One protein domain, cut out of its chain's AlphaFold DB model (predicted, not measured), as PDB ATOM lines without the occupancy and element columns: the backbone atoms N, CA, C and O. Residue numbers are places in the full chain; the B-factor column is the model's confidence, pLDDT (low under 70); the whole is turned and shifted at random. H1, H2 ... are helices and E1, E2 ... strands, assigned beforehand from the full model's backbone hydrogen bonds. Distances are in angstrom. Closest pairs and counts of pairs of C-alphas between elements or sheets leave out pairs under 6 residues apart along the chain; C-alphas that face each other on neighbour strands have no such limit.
ATOM      1  N   ASP A  40      -8.464 -26.321 -44.621       96.25
ATOM      2  CA  ASP A  40      -8.321 -25.364 -45.736       96.25
ATOM      3  C   ASP A  40      -7.598 -24.064 -45.345       96.25
ATOM      4  O   ASP A  40      -7.242 -23.245 -46.195       96.25
ATOM      5  N   PHE A  41      -7.465 -23.818 -44.039       96.69
ATOM      6  CA  PHE A  41      -6.930 -22.586 -43.471       96.69
ATOM      7  C   PHE A  41      -6.570 -22.783 -41.993       96.69
ATOM      8  O   PHE A  41      -7.281 -23.471 -41.260       96.69
ATOM      9  N   ALA A  42      -5.499 -22.132 -41.535       97.00
ATOM     10  CA  ALA A  42      -5.054 -22.182 -40.144       97.00
ATOM     11  C   ALA A  42      -4.931 -20.786 -39.505       97.00
ATOM     12  O   ALA A  42      -4.530 -19.809 -40.136       97.00
ATOM     13  N   MET A  43      -5.212 -20.700 -38.205       97.81
ATOM     14  CA  MET A  43      -4.843 -19.554 -37.369       97.81
ATOM     15  C   MET A  43      -3.958 -20.053 -36.230       97.81
ATOM     16  O   MET A  43      -4.407 -20.852 -35.410       97.81
ATOM     17  N   ASP A  44      -2.712 -19.594 -36.190       97.31
ATOM     18  CA  ASP A  44      -1.714 -20.001 -35.200       97.31
ATOM     19  C   ASP A  44      -1.485 -18.860 -34.200       97.31
ATOM     20  O   ASP A  44      -1.136 -17.748 -34.595       97.31
ATOM     21  N   PHE A  45      -1.722 -19.107 -32.910       97.38
ATOM     22  CA  PHE A  45      -1.710 -18.077 -31.866       97.38
ATOM     23  C   PHE A  45      -0.452 -18.175 -31.007       97.38
ATOM     24  O   PHE A  45      -0.253 -19.139 -30.271       97.38
ATOM     25  N   HIS A  46       0.372 -17.130 -31.060       95.94
ATOM     26  CA  HIS A  46       1.615 -16.995 -30.307       95.94
ATOM     27  C   HIS A  46       1.546 -15.808 -29.351       95.94
ATOM     28  O   HIS A  46       0.799 -14.844 -29.536       95.94
ATOM     29  N   THR A  47       2.380 -15.872 -28.320       93.50
ATOM     30  CA  THR A  47       2.651 -14.756 -27.417       93.50
ATOM     31  C   THR A  47       4.141 -14.451 -27.417       93.50
ATOM     32  O   THR A  47       4.972 -15.254 -27.859       93.50
ATOM     33  N   GLY A  48       4.510 -13.281 -26.897       87.88
ATOM     34  CA  GLY A  48       5.911 -12.966 -26.687       87.88
ATOM     35  C   GLY A  48       6.572 -13.954 -25.718       87.88
ATOM     36  O   GLY A  48       6.105 -14.201 -24.603       87.88
ATOM     37  N   GLY A  49       7.675 -14.555 -26.163       83.62
ATOM     38  CA  GLY A  49       8.455 -15.473 -25.338       83.62
ATOM     39  C   GLY A  49       9.266 -14.732 -24.275       83.62
ATOM     40  O   GLY A  49       9.879 -13.701 -24.580       83.62
ATOM     41  N   ALA A  50       9.362 -15.320 -23.081       81.62
ATOM     42  CA  ALA A  50      10.023 -14.732 -21.910       81.62
ATOM     43  C   ALA A  50       9.354 -13.407 -21.485       81.62
ATOM     44  O   ALA A  50       8.139 -13.264 -21.610       81.62
ATOM     45  N   GLY A  51      10.125 -12.436 -20.989       87.00
ATOM     46  CA  GLY A  51       9.620 -11.137 -20.535       87.00
ATOM     47  C   GLY A  51       9.175 -10.177 -21.643       87.00
ATOM     48  O   GLY A  51       8.919  -9.019 -21.355       87.00
ATOM     49  N   ARG A  52       9.090 -10.597 -22.911       93.00
ATOM     50  CA  ARG A  52       8.762  -9.695 -24.028       93.00
ATOM     51  C   ARG A  52       7.264  -9.619 -24.261       93.00
ATOM     52  O   ARG A  52       6.643 -10.639 -24.531       93.00
ATOM     53  N   PHE A  53       6.717  -8.413 -24.251       96.19
ATOM     54  CA  PHE A  53       5.323  -8.130 -24.554       96.19
ATOM     55  C   PHE A  53       5.157  -7.714 -26.018       96.19
ATOM     56  O   PHE A  53       5.714  -6.708 -26.459       96.19
ATOM     57  N   ASN A  54       4.393  -8.496 -26.782       97.12
ATOM     58  CA  ASN A  54       4.020  -8.186 -28.162       97.12
ATOM     59  C   ASN A  54       2.740  -7.343 -28.209       97.12
ATOM     60  O   ASN A  54       1.737  -7.680 -27.579       97.12
ATOM     61  N   ALA A  55       2.735  -6.314 -29.052       96.88
ATOM     62  CA  ALA A  55       1.489  -5.773 -29.577       96.88
ATOM     63  C   ALA A  55       0.717  -6.874 -30.313       96.88
ATOM     64  O   ALA A  55       1.340  -7.718 -30.965       96.88
ATOM     65  N   ALA A  56      -0.617  -6.821 -30.264       97.25
ATOM     66  CA  ALA A  56      -1.450  -7.680 -31.095       97.25
ATOM     67  C   ALA A  56      -1.139  -7.416 -32.575       97.25
ATOM     68  O   ALA A  56      -1.256  -6.288 -33.051       97.25
ATOM     69  N   GLN A  57      -0.743  -8.451 -33.301       97.50
ATOM     70  CA  GLN A  57      -0.375  -8.343 -34.706       97.50
ATOM     71  C   GLN A  57      -0.698  -9.636 -35.446       97.50
ATOM     72  O   GLN A  57      -0.653 -10.722 -34.866       97.50
ATOM     73  N   ILE A  58      -0.974  -9.508 -36.739       98.19
ATOM     74  CA  ILE A  58      -1.056 -10.634 -37.664       98.19
ATOM     75  C   ILE A  58       0.174 -10.622 -38.558       98.19
ATOM     76  O   ILE A  58       0.496  -9.607 -39.171       98.19
ATOM     77  N   ARG A  59       0.872 -11.752 -38.633       97.69
ATOM     78  CA  ARG A  59       2.032 -11.928 -39.499       97.69
ATOM     79  C   ARG A  59       1.666 -12.747 -40.723       97.69
ATOM     80  O   ARG A  59       1.161 -13.861 -40.589       97.69
ATOM     81  N   ILE A  60       1.994 -12.211 -41.893       97.06
ATOM     82  CA  ILE A  60       1.743 -12.833 -43.199       97.06
ATOM     83  C   ILE A  60       2.962 -12.683 -44.108       97.06
ATOM     84  O   ILE A  60       3.885 -11.921 -43.810       97.06
ATOM     85  N   VAL A  61       3.019 -13.495 -45.165       94.00
ATOM     86  CA  VAL A  61       3.993 -13.302 -46.246       94.00
ATOM     87  C   VAL A  61       3.518 -12.133 -47.108       94.00
ATOM     88  O   VAL A  61       2.320 -11.852 -47.156       94.00
ATOM     89  N   ARG A  62       4.454 -11.426 -47.741       92.25
ATOM     90  CA  ARG A  62       4.115 -10.339 -48.665       92.25
ATOM     91  C   ARG A  62       3.428 -10.911 -49.915       92.25
ATOM     92  O   ARG A  62       3.598 -12.092 -50.210       92.25
ATOM     93  N   ASP A  63       2.655 -10.078 -50.606       90.81
ATOM     94  CA  ASP A  63       2.071 -10.367 -51.926       90.81
ATOM     95  C   ASP A  63       1.124 -11.581 -51.969       90.81
ATOM     96  O   ASP A  63       0.933 -12.210 -53.004       90.81
ATOM     97  N   ASN A  64       0.493 -11.911 -50.838       93.69
ATOM     98  CA  ASN A  64      -0.572 -12.907 -50.778       93.69
ATOM     99  C   ASN A  64      -1.912 -12.214 -50.514       93.69
ATOM    100  O   ASN A  64      -2.222 -11.862 -49.375       93.69
ATOM    101  N   GLU A  65      -2.699 -12.007 -51.571       95.06
ATOM    102  CA  GLU A  65      -3.966 -11.264 -51.522       95.06
ATOM    103  C   GLU A  65      -4.953 -11.860 -50.514       95.06
ATOM    104  O   GLU A  65      -5.485 -11.138 -49.671       95.06
ATOM    105  N   ARG A  66      -5.117 -13.192 -50.519       95.62
ATOM    106  CA  ARG A  66      -6.012 -13.901 -49.591       95.62
ATOM    107  C   ARG A  66      -5.593 -13.706 -48.134       95.62
ATOM    108  O   ARG A  66      -6.435 -13.482 -47.270       95.62
ATOM    109  N   LEU A  67      -4.298 -13.798 -47.827       97.12
ATOM    110  CA  LEU A  67      -3.812 -13.577 -46.461       97.12
ATOM    111  C   LEU A  67      -3.910 -12.108 -46.045       97.12
ATOM    112  O   LEU A  67      -4.212 -11.839 -44.884       97.12
ATOM    113  N   THR A  68      -3.688 -11.174 -46.969       97.00
ATOM    114  CA  THR A  68      -3.867  -9.736 -46.730       97.00
ATOM    115  C   THR A  68      -5.323  -9.425 -46.397       97.00
ATOM    116  O   THR A  68      -5.589  -8.812 -45.361       97.00
ATOM    117  N   GLU A  69      -6.274  -9.925 -47.190       97.12
ATOM    118  CA  GLU A  69      -7.709  -9.802 -46.914       97.12
ATOM    119  C   GLU A  69      -8.057 -10.353 -45.526       97.12
ATOM    120  O   GLU A  69      -8.606  -9.635 -44.683       97.12
ATOM    121  N   LEU A  70      -7.678 -11.603 -45.239       97.81
ATOM    122  CA  LEU A  70      -7.993 -12.242 -43.962       97.81
ATOM    123  C   LEU A  70      -7.323 -11.541 -42.772       97.81
ATOM    124  O   LEU A  70      -7.906 -11.493 -41.689       97.81
ATOM    125  N   ALA A  71      -6.134 -10.958 -42.945       98.00
ATOM    126  CA  ALA A  71      -5.473 -10.167 -41.912       98.00
ATOM    127  C   ALA A  71      -6.224  -8.857 -41.616       98.00
ATOM    128  O   ALA A  71      -6.396  -8.497 -40.445       98.00
ATOM    129  N   HIS A  72      -6.742  -8.178 -42.646       97.31
ATOM    130  CA  HIS A  72      -7.611  -7.010 -42.472       97.31
ATOM    131  C   HIS A  72      -8.942  -7.378 -41.808       97.31
ATOM    132  O   HIS A  72      -9.379  -6.685 -40.885       97.31
ATOM    133  N   VAL A  73      -9.550  -8.501 -42.204       97.38
ATOM    134  CA  VAL A  73     -10.750  -9.051 -41.555       97.38
ATOM    135  C   VAL A  73     -10.473  -9.375 -40.087       97.38
ATOM    136  O   VAL A  73     -11.273  -9.030 -39.215       97.38
ATOM    137  N   PHE A  74      -9.328  -9.992 -39.778       98.25
ATOM    138  CA  PHE A  74      -8.926 -10.256 -38.399       98.25
ATOM    139  C   PHE A  74      -8.838  -8.952 -37.606       98.25
ATOM    140  O   PHE A  74      -9.327  -8.895 -36.479       98.25
ATOM    141  N   GLY A  75      -8.291  -7.879 -38.181       97.12
ATOM    142  CA  GLY A  75      -8.362  -6.534 -37.606       97.12
ATOM    143  C   GLY A  75      -7.555  -6.363 -36.318       97.12
ATOM    144  O   GLY A  75      -8.052  -5.794 -35.344       97.12
ATOM    145  N   ALA A  76      -6.335  -6.900 -36.294       96.94
ATOM    146  CA  ALA A  76      -5.324  -6.526 -35.305       96.94
ATOM    147  C   ALA A  76      -4.777  -5.117 -35.627       96.94
ATOM    148  O   ALA A  76      -4.828  -4.706 -36.785       96.94
ATOM    149  N   PRO A  77      -4.234  -4.366 -34.649       96.19
ATOM    150  CA  PRO A  77      -3.703  -3.025 -34.907       96.19
ATOM    151  C   PRO A  77      -2.487  -3.024 -35.843       96.19
ATOM    152  O   PRO A  77      -2.215  -2.003 -36.471       96.19
ATOM    153  N   PHE A  78      -1.785  -4.154 -35.968       97.69
ATOM    154  CA  PHE A  78      -0.669  -4.312 -36.896       97.69
ATOM    155  C   PHE A  78      -0.836  -5.536 -37.793       97.69
ATOM    156  O   PHE A  78      -1.182  -6.626 -37.327       97.69
ATOM    157  N   ILE A  79      -0.499  -5.361 -39.066       98.12
ATOM    158  CA  ILE A  79      -0.168  -6.453 -39.984       98.12
ATOM    159  C   ILE A  79       1.332  -6.352 -40.231       98.12
ATOM    160  O   ILE A  79       1.822  -5.278 -40.558       98.12
ATOM    161  N   PHE A  80       2.078  -7.432 -40.041       97.75
ATOM    162  CA  PHE A  80       3.528  -7.427 -40.205       97.75
ATOM    163  C   PHE A  80       3.956  -8.427 -41.275       97.75
ATOM    164  O   PHE A  80       3.717  -9.633 -41.145       97.75
ATOM    165  N   TYR A  81       4.616  -7.932 -42.322       97.00
ATOM    166  CA  TYR A  81       5.211  -8.794 -43.333       97.00
ATOM    167  C   TYR A  81       6.451  -9.481 -42.770       97.00
ATOM    168  O   TYR A  81       7.465  -8.851 -42.480       97.00
ATOM    169  N   SER A  82       6.367 -10.802 -42.614       94.12
ATOM    170  CA  SER A  82       7.459 -11.616 -42.094       94.12
ATOM    171  C   SER A  82       7.658 -12.860 -42.946       94.12
ATOM    172  O   SER A  82       6.694 -13.552 -43.287       94.12
ATOM    173  N   GLN A  83       8.919 -13.196 -43.207       91.56
ATOM    174  CA  GLN A  83       9.271 -14.449 -43.866       91.56
ATOM    175  C   GLN A  83       8.968 -15.659 -42.975       91.56
ATOM    176  O   GLN A  83       8.974 -15.579 -41.741       91.56
ATOM    177  N   ASN A  84       8.716 -16.793 -43.623       91.38
ATOM    178  CA  ASN A  84       8.538 -18.067 -42.949       91.38
ATOM    179  C   ASN A  84       9.890 -18.563 -42.422       91.38
ATOM    180  O   ASN A  84      10.887 -18.597 -43.141       91.38
ATOM    181  N   LEU A  85       9.934 -18.959 -41.149       92.56
ATOM    182  CA  LEU A  85      11.145 -19.526 -40.563       92.56
ATOM    183  C   LEU A  85      11.262 -21.005 -40.920       92.56
ATOM    184  O   LEU A  85      10.289 -21.760 -40.811       92.56
ATOM    185  N   ASN A  86      12.471 -21.444 -41.265       92.81
ATOM    186  CA  ASN A  86      12.749 -22.857 -41.495       92.81
ATOM    187  C   ASN A  86      12.337 -23.710 -40.288       92.81
ATOM    188  O   ASN A  86      12.546 -23.337 -39.132       92.81
ATOM    189  N   LYS A  87      11.752 -24.874 -40.587       94.38
ATOM    190  CA  LYS A  87      11.228 -25.845 -39.613       94.38
ATOM    191  C   LYS A  87      10.134 -25.323 -38.666       94.38
ATOM    192  O   LYS A  87       9.907 -25.908 -37.607       94.38
ATOM    193  N   SER A  88       9.454 -24.237 -39.039       96.94
ATOM    194  CA  SER A  88       8.251 -23.759 -38.347       96.94
ATOM    195  C   SER A  88       6.976 -24.399 -38.884       96.94
ATOM    196  O   SER A  88       6.943 -24.852 -40.030       96.94
ATOM    197  N   TYR A  89       5.923 -24.387 -38.063       97.06
ATOM    198  CA  TYR A  89       4.594 -24.849 -38.458       97.06
ATOM    199  C   TYR A  89       4.087 -24.077 -39.678       97.06
ATOM    200  O   TYR A  89       3.759 -24.672 -40.699       97.06
ATOM    201  N   ARG A  90       4.169 -22.742 -39.621       96.06
ATOM    202  CA  ARG A  90       3.792 -21.851 -40.723       96.06
ATOM    203  C   ARG A  90       4.496 -22.196 -42.038       96.06
ATOM    204  O   ARG A  90       3.843 -22.262 -43.070       96.06
ATOM    205  N   ASN A  91       5.803 -22.468 -42.005       96.38
ATOM    206  CA  ASN A  91       6.556 -22.882 -43.193       96.38
ATOM    207  C   ASN A  91       6.135 -24.262 -43.725       96.38
ATOM    208  O   ASN A  91       6.204 -24.504 -44.924       96.38
ATOM    209  N   ALA A  92       5.752 -25.190 -42.846       97.19
ATOM    210  CA  ALA A  92       5.284 -26.508 -43.263       97.19
ATOM    211  C   ALA A  92       3.880 -26.447 -43.884       97.19
ATOM    212  O   ALA A  92       3.661 -27.079 -44.913       97.19
ATOM    213  N   CYS A  93       2.972 -25.641 -43.326       96.50
ATOM    214  CA  CYS A  93       1.658 -25.374 -43.918       96.50
ATOM    215  C   CYS A  93       1.766 -24.680 -45.277       96.50
ATOM    216  O   CYS A  93       1.118 -25.113 -46.222       96.50
ATOM    217  N   ASP A  94       2.635 -23.675 -45.399       94.81
ATOM    218  CA  ASP A  94       2.900 -22.973 -46.660       94.81
ATOM    219  C   ASP A  94       3.342 -23.944 -47.769       94.81
ATOM    220  O   ASP A  94       2.772 -23.961 -48.856       94.81
ATOM    221  N   LYS A  95       4.269 -24.861 -47.456       95.75
ATOM    222  CA  LYS A  95       4.696 -25.928 -48.381       95.75
ATOM    223  C   LYS A  95       3.601 -26.942 -48.718       95.75
ATOM    224  O   LYS A  95       3.681 -27.575 -49.765       95.75
ATOM    225  N   ALA A  96       2.619 -27.115 -47.838       96.19
ATOM    226  CA  ALA A  96       1.454 -27.964 -48.061       96.19
ATOM    227  C   ALA A  96       0.296 -27.219 -48.755       96.19
ATOM    228  O   ALA A  96      -0.763 -27.803 -48.953       96.19
ATOM    229  N   GLY A  97       0.471 -25.940 -49.113       95.69
ATOM    230  CA  GLY A  97      -0.572 -25.123 -49.736       95.69
ATOM    231  C   GLY A  97      -1.666 -24.649 -48.775       95.69
ATOM    232  O   GLY A  97      -2.706 -24.179 -49.231       95.69
ATOM    233  N   ILE A  98      -1.450 -24.747 -47.458       96.62
ATOM    234  CA  ILE A  98      -2.423 -24.337 -46.442       96.62
ATOM    235  C   ILE A  98      -2.152 -22.889 -46.004       96.62
ATOM    236  O   ILE A  98      -1.153 -22.633 -45.319       96.62
ATOM    237  N   PRO A  99      -3.032 -21.925 -46.344       95.38
ATOM    238  CA  PRO A  99      -2.885 -20.542 -45.908       95.38
ATOM    239  C   PRO A  99      -3.033 -20.425 -44.388       95.38
ATOM    240  O   PRO A  99      -3.885 -21.070 -43.773       95.38
ATOM    241  N   MET A 100      -2.227 -19.556 -43.776       96.12
ATOM    242  CA  MET A 100      -2.219 -19.372 -42.328       96.12
ATOM    243  C   MET A 100      -2.062 -17.909 -41.919       96.12
ATOM    244  O   MET A 100      -1.184 -17.209 -42.426       96.12
ATOM    245  N   LEU A 101      -2.845 -17.482 -40.926       98.19
ATOM    246  CA  LEU A 101      -2.559 -16.270 -40.158       98.19
ATOM    247  C   LEU A 101      -1.797 -16.625 -38.881       98.19
ATOM    248  O   LEU A 101      -2.260 -17.437 -38.082       98.19
ATOM    249  N   LEU A 102      -0.653 -15.978 -38.664       98.12
ATOM    250  CA  LEU A 102       0.089 -16.070 -37.409       98.12
ATOM    251  C   LEU A 102      -0.249 -14.864 -36.531       98.12
ATOM    252  O   LEU A 102       0.162 -13.745 -36.837       98.12
ATOM    253  N   PHE A 103      -0.973 -15.088 -35.442       98.31
ATOM    254  CA  PHE A 103      -1.220 -14.074 -34.426       98.31
ATOM    255  C   PHE A 103      -0.077 -14.033 -33.419       98.31
ATOM    256  O   PHE A 103       0.365 -15.064 -32.926       98.31
ATOM    257  N   GLU A 104       0.362 -12.831 -33.068       97.50
ATOM    258  CA  GLU A 104       1.301 -12.581 -31.978       97.50
ATOM    259  C   GLU A 104       0.719 -11.504 -31.065       97.50
ATOM    260  O   GLU A 104       0.256 -10.471 -31.546       97.50
ATOM    261  N   GLY A 105       0.746 -11.714 -29.751       96.94
ATOM    262  CA  GLY A 105       0.290 -10.702 -28.800       96.94
ATOM    263  C   GLY A 105       0.525 -11.088 -27.345       96.94
ATOM    264  O   GLY A 105       0.481 -12.261 -26.986       96.94
ATOM    265  N   GLY A 106       0.764 -10.097 -26.489       96.50
ATOM    266  CA  GLY A 106       1.008 -10.304 -25.062       96.50
ATOM    267  C   GLY A 106       2.354 -10.972 -24.782       96.50
ATOM    268  O   GLY A 106       3.272 -10.911 -25.607       96.50
ATOM    269  N   LYS A 107       2.476 -11.608 -23.613       94.06
ATOM    270  CA  LYS A 107       3.698 -12.290 -23.160       94.06
ATOM    271  C   LYS A 107       3.402 -13.589 -22.414       94.06
ATOM    272  O   LYS A 107       2.267 -13.874 -22.041       94.06
ATOM    273  N   SER A 108       4.454 -14.360 -22.167       90.31
ATOM    274  CA  SER A 108       4.395 -15.587 -21.367       90.31
ATOM    275  C   SER A 108       3.914 -15.301 -19.935       90.31
ATOM    276  O   SER A 108       4.270 -14.276 -19.357       90.31
ATOM    277  N   PHE A 109       3.130 -16.216 -19.352       88.38
ATOM    278  CA  PHE A 109       2.605 -16.120 -17.974       88.38
ATOM    279  C   PHE A 109       1.813 -14.839 -17.659       88.38
ATOM    280  O   PHE A 109       1.730 -14.414 -16.509       88.38
ATOM    281  N   ASN A 110       1.217 -14.215 -18.673       91.44
ATOM    282  CA  ASN A 110       0.418 -13.014 -18.509       91.44
ATOM    283  C   ASN A 110      -0.813 -13.081 -19.412       91.44
ATOM    284  O   ASN A 110      -0.698 -13.284 -20.618       91.44
ATOM    285  N   ILE A 111      -1.987 -12.895 -18.815       93.25
ATOM    286  CA  ILE A 111      -3.244 -12.774 -19.551       93.25
ATOM    287  C   ILE A 111      -3.581 -11.291 -19.617       93.25
ATOM    288  O   ILE A 111      -4.029 -10.699 -18.638       93.25
ATOM    289  N   ASP A 112      -3.339 -10.694 -20.779       96.00
ATOM    290  CA  ASP A 112      -3.739  -9.322 -21.055       96.00
ATOM    291  C   ASP A 112      -5.138  -9.301 -21.686       96.00
ATOM    292  O   ASP A 112      -5.397  -9.942 -22.712       96.00
ATOM    293  N   ASN A 113      -6.056  -8.553 -21.070       96.44
ATOM    294  CA  ASN A 113      -7.449  -8.477 -21.508       96.44
ATOM    295  C   ASN A 113      -7.591  -7.862 -22.904       96.44
ATOM    296  O   ASN A 113      -8.468  -8.268 -23.664       96.44
ATOM    297  N   ASN A 114      -6.762  -6.884 -23.265       94.62
ATOM    298  CA  ASN A 114      -6.847  -6.227 -24.563       94.62
ATOM    299  C   ASN A 114      -6.335  -7.148 -25.681       94.62
ATOM    300  O   ASN A 114      -7.001  -7.315 -26.706       94.62
ATOM    301  N   ILE A 115      -5.200  -7.812 -25.460       96.69
ATOM    302  CA  ILE A 115      -4.642  -8.814 -26.375       96.69
ATOM    303  C   ILE A 115      -5.623  -9.973 -26.562       96.69
ATOM    304  O   ILE A 115      -5.950 -10.319 -27.697       96.69
ATOM    305  N   THR A 116      -6.146 -10.525 -25.463       96.44
ATOM    306  CA  THR A 116      -7.091 -11.651 -25.494       96.44
ATOM    307  C   THR A 116      -8.363 -11.273 -26.253       96.44
ATOM    308  O   THR A 116      -8.782 -11.988 -27.163       96.44
ATOM    309  N   ASN A 117      -8.944 -10.105 -25.958       96.00
ATOM    310  CA  ASN A 117     -10.122  -9.619 -26.676       96.00
ATOM    311  C   ASN A 117      -9.840  -9.366 -28.161       96.00
ATOM    312  O   ASN A 117     -10.714  -9.616 -28.994       96.00
ATOM    313  N   THR A 118      -8.645  -8.886 -28.510       96.50
ATOM    314  CA  THR A 118      -8.245  -8.691 -29.909       96.50
ATOM    315  C   THR A 118      -8.158 -10.030 -30.637       96.50
ATOM    316  O   THR A 118      -8.754 -10.170 -31.704       96.50
ATOM    317  N   GLY A 119      -7.508 -11.029 -30.033       97.12
ATOM    318  CA  GLY A 119      -7.373 -12.371 -30.595       97.12
ATOM    319  C   GLY A 119      -8.721 -13.066 -30.811       97.12
ATOM    320  O   GLY A 119      -9.021 -13.520 -31.913       97.12
ATOM    321  N   VAL A 120      -9.578 -13.075 -29.785       96.88
ATOM    322  CA  VAL A 120     -10.901 -13.721 -29.843       96.88
ATOM    323  C   VAL A 120     -11.819 -13.043 -30.860       96.88
ATOM    324  O   VAL A 120     -12.451 -13.716 -31.674       96.88
ATOM    325  N   ASN A 121     -11.913 -11.709 -30.844       97.38
ATOM    326  CA  ASN A 121     -12.786 -11.012 -31.790       97.38
ATOM    327  C   ASN A 121     -12.242 -11.066 -33.223       97.38
ATOM    328  O   ASN A 121     -13.042 -11.119 -34.155       97.38
ATOM    329  N   GLY A 122     -10.918 -11.104 -33.403       97.62
ATOM    330  CA  GLY A 122     -10.299 -11.323 -34.706       97.62
ATOM    331  C   GLY A 122     -10.615 -12.701 -35.275       97.62
ATOM    332  O   GLY A 122     -11.106 -12.794 -36.398       97.62
ATOM    333  N   ALA A 123     -10.479 -13.756 -34.465       97.69
ATOM    334  CA  ALA A 123     -10.869 -15.110 -34.857       97.69
ATOM    335  C   ALA A 123     -12.351 -15.183 -35.252       97.69
ATOM    336  O   ALA A 123     -12.698 -15.747 -36.286       97.69
ATOM    337  N   LYS A 124     -13.241 -14.556 -34.469       97.75
ATOM    338  CA  LYS A 124     -14.676 -14.502 -34.789       97.75
ATOM    339  C   LYS A 124     -14.960 -13.778 -36.102       97.75
ATOM    340  O   LYS A 124     -15.815 -14.235 -36.851       97.75
ATOM    341  N   ARG A 125     -14.265 -12.671 -36.389       97.94
ATOM    342  CA  ARG A 125     -14.403 -11.961 -37.670       97.94
ATOM    343  C   ARG A 125     -13.986 -12.839 -38.843       97.94
ATOM    344  O   ARG A 125     -14.738 -12.921 -39.806       97.94
ATOM    345  N   VAL A 126     -12.852 -13.530 -38.733       97.94
ATOM    346  CA  VAL A 126     -12.374 -14.449 -39.776       97.94
ATOM    347  C   VAL A 126     -13.352 -15.605 -39.978       97.94
ATOM    348  O   VAL A 126     -13.800 -15.830 -41.095       97.94
ATOM    349  N   LEU A 127     -13.773 -16.281 -38.905       97.69
ATOM    350  CA  LEU A 127     -14.745 -17.376 -38.996       97.69
ATOM    351  C   LEU A 127     -16.081 -16.921 -39.596       97.69
ATOM    352  O   LEU A 127     -16.688 -17.651 -40.369       97.69
ATOM    353  N   HIS A 128     -16.551 -15.720 -39.257       97.56
ATOM    354  CA  HIS A 128     -17.762 -15.158 -39.850       97.56
ATOM    355  C   HIS A 128     -17.589 -14.848 -41.337       97.56
ATOM    356  O   HIS A 128     -18.466 -15.172 -42.129       97.56
ATOM    357  N   HIS A 129     -16.465 -14.243 -41.718       96.94
ATOM    358  CA  HIS A 129     -16.145 -13.942 -43.111       96.94
ATOM    359  C   HIS A 129     -16.045 -15.213 -43.971       96.94
ATOM    360  O   HIS A 129     -16.513 -15.218 -45.101       96.94
ATOM    361  N   LEU A 130     -15.546 -16.315 -43.402       96.56
ATOM    362  CA  LEU A 130     -15.501 -17.633 -44.047       96.56
ATOM    363  C   LEU A 130     -16.836 -18.407 -43.992       96.56
ATOM    364  O   LEU A 130     -16.884 -19.567 -44.384       96.56
ATOM    365  N   GLY A 131     -17.918 -17.821 -43.462       96.81
ATOM    366  CA  GLY A 131     -19.221 -18.492 -43.345       96.81
ATOM    367  C   GLY A 131     -19.286 -19.610 -42.290       96.81
ATOM    368  O   GLY A 131     -20.253 -20.365 -42.245       96.81
TER     369      GLY A 131
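This is residues 40 to 131 of the 225 residues of the protein "Putative deacylase" of Winogradskyella psychrotolerans RS-3 (UniProt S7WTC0). A twisted sheet of four strands has two helices, H1 and H3, packed on one face, while the short helix H2 covers part of E4 on the opposite face. H3 is the longest helix and runs along the strands; H1 meets it at a steep tilt. The printed part has 92 residues, in the order E1, E2, H1, E3, H2, E4, H3, and its class is mixed, helices and strands. The sheet's order is E1, E4, E2, E3, with parallel and antiparallel neighbours. The whole is compact, with a radius of gyration of the C-alphas of 12.8 A and spans of 33 by 32 by 19 A.

E1, residues 42 to 48, begins with C-alpha 42 at (-5.054, -22.182, -40.144) and is 19.7 A long from first to last C-alpha. E2, residues 52 to 60, spans 20.7 A and bends by 76 degrees at residue 56. H1 is residues 65 to 74, 14.1 A, and E3 is residues 78 to 81, 9.8 A. H2 is residues 89 to 95, 10.0 A. E4, residues 100 to 107, spans 21.3 A from C-alpha 100 at (-2.219, -19.372, -42.328). H3, residues 113 to 129, spans 23.9 A and ends with C-alpha 129 at (-16.145, -13.942, -43.111).

E1, an edge strand, is parallel to E4 at 22 degrees, with N 46 and O 103 2.8 A apart. E4 and E2 are antiparallel at 169 degrees, with N 59 and O 102 2.8 A apart. E2 and the other edge strand, E3, are parallel at 63 degrees, with N 80 and O 58 2.8 A apart. E2, H1 and E3 form a strand-helix-strand unit, two parallel neighbour strands with a helix between, whose crossover is right-handed. H1 is on the sheet at a height of 8.8 A, over E2 and only just not over E4, on which 2 of its C-alphas fall. H3, on the same face, has a height of 10.0 A and lies over E4 and only just over E2, on which 3 of its C-alphas fall. H1 and H3 touch, the closest C-alphas being those of Phe 74 and Gly 122, 4.1 A; they run opposite ways at a steep tilt of 52 degrees. H2 is on the opposite face, over E4 at a height of 9.2 A, with the C-alphas of Arg 90 and Met 100 closest at 6.7 A. H2 is apart from H1 and H3. In H1, H2 and H3 every O i to N i+4 pair is within hydrogen-bond range.

The C-alphas of Gly 51 and Gly 131 are the two farthest apart, 37.5 A. The printed part has no cut and no long link. Its mean pLDDT is 95.6, and no printed residue is under 70.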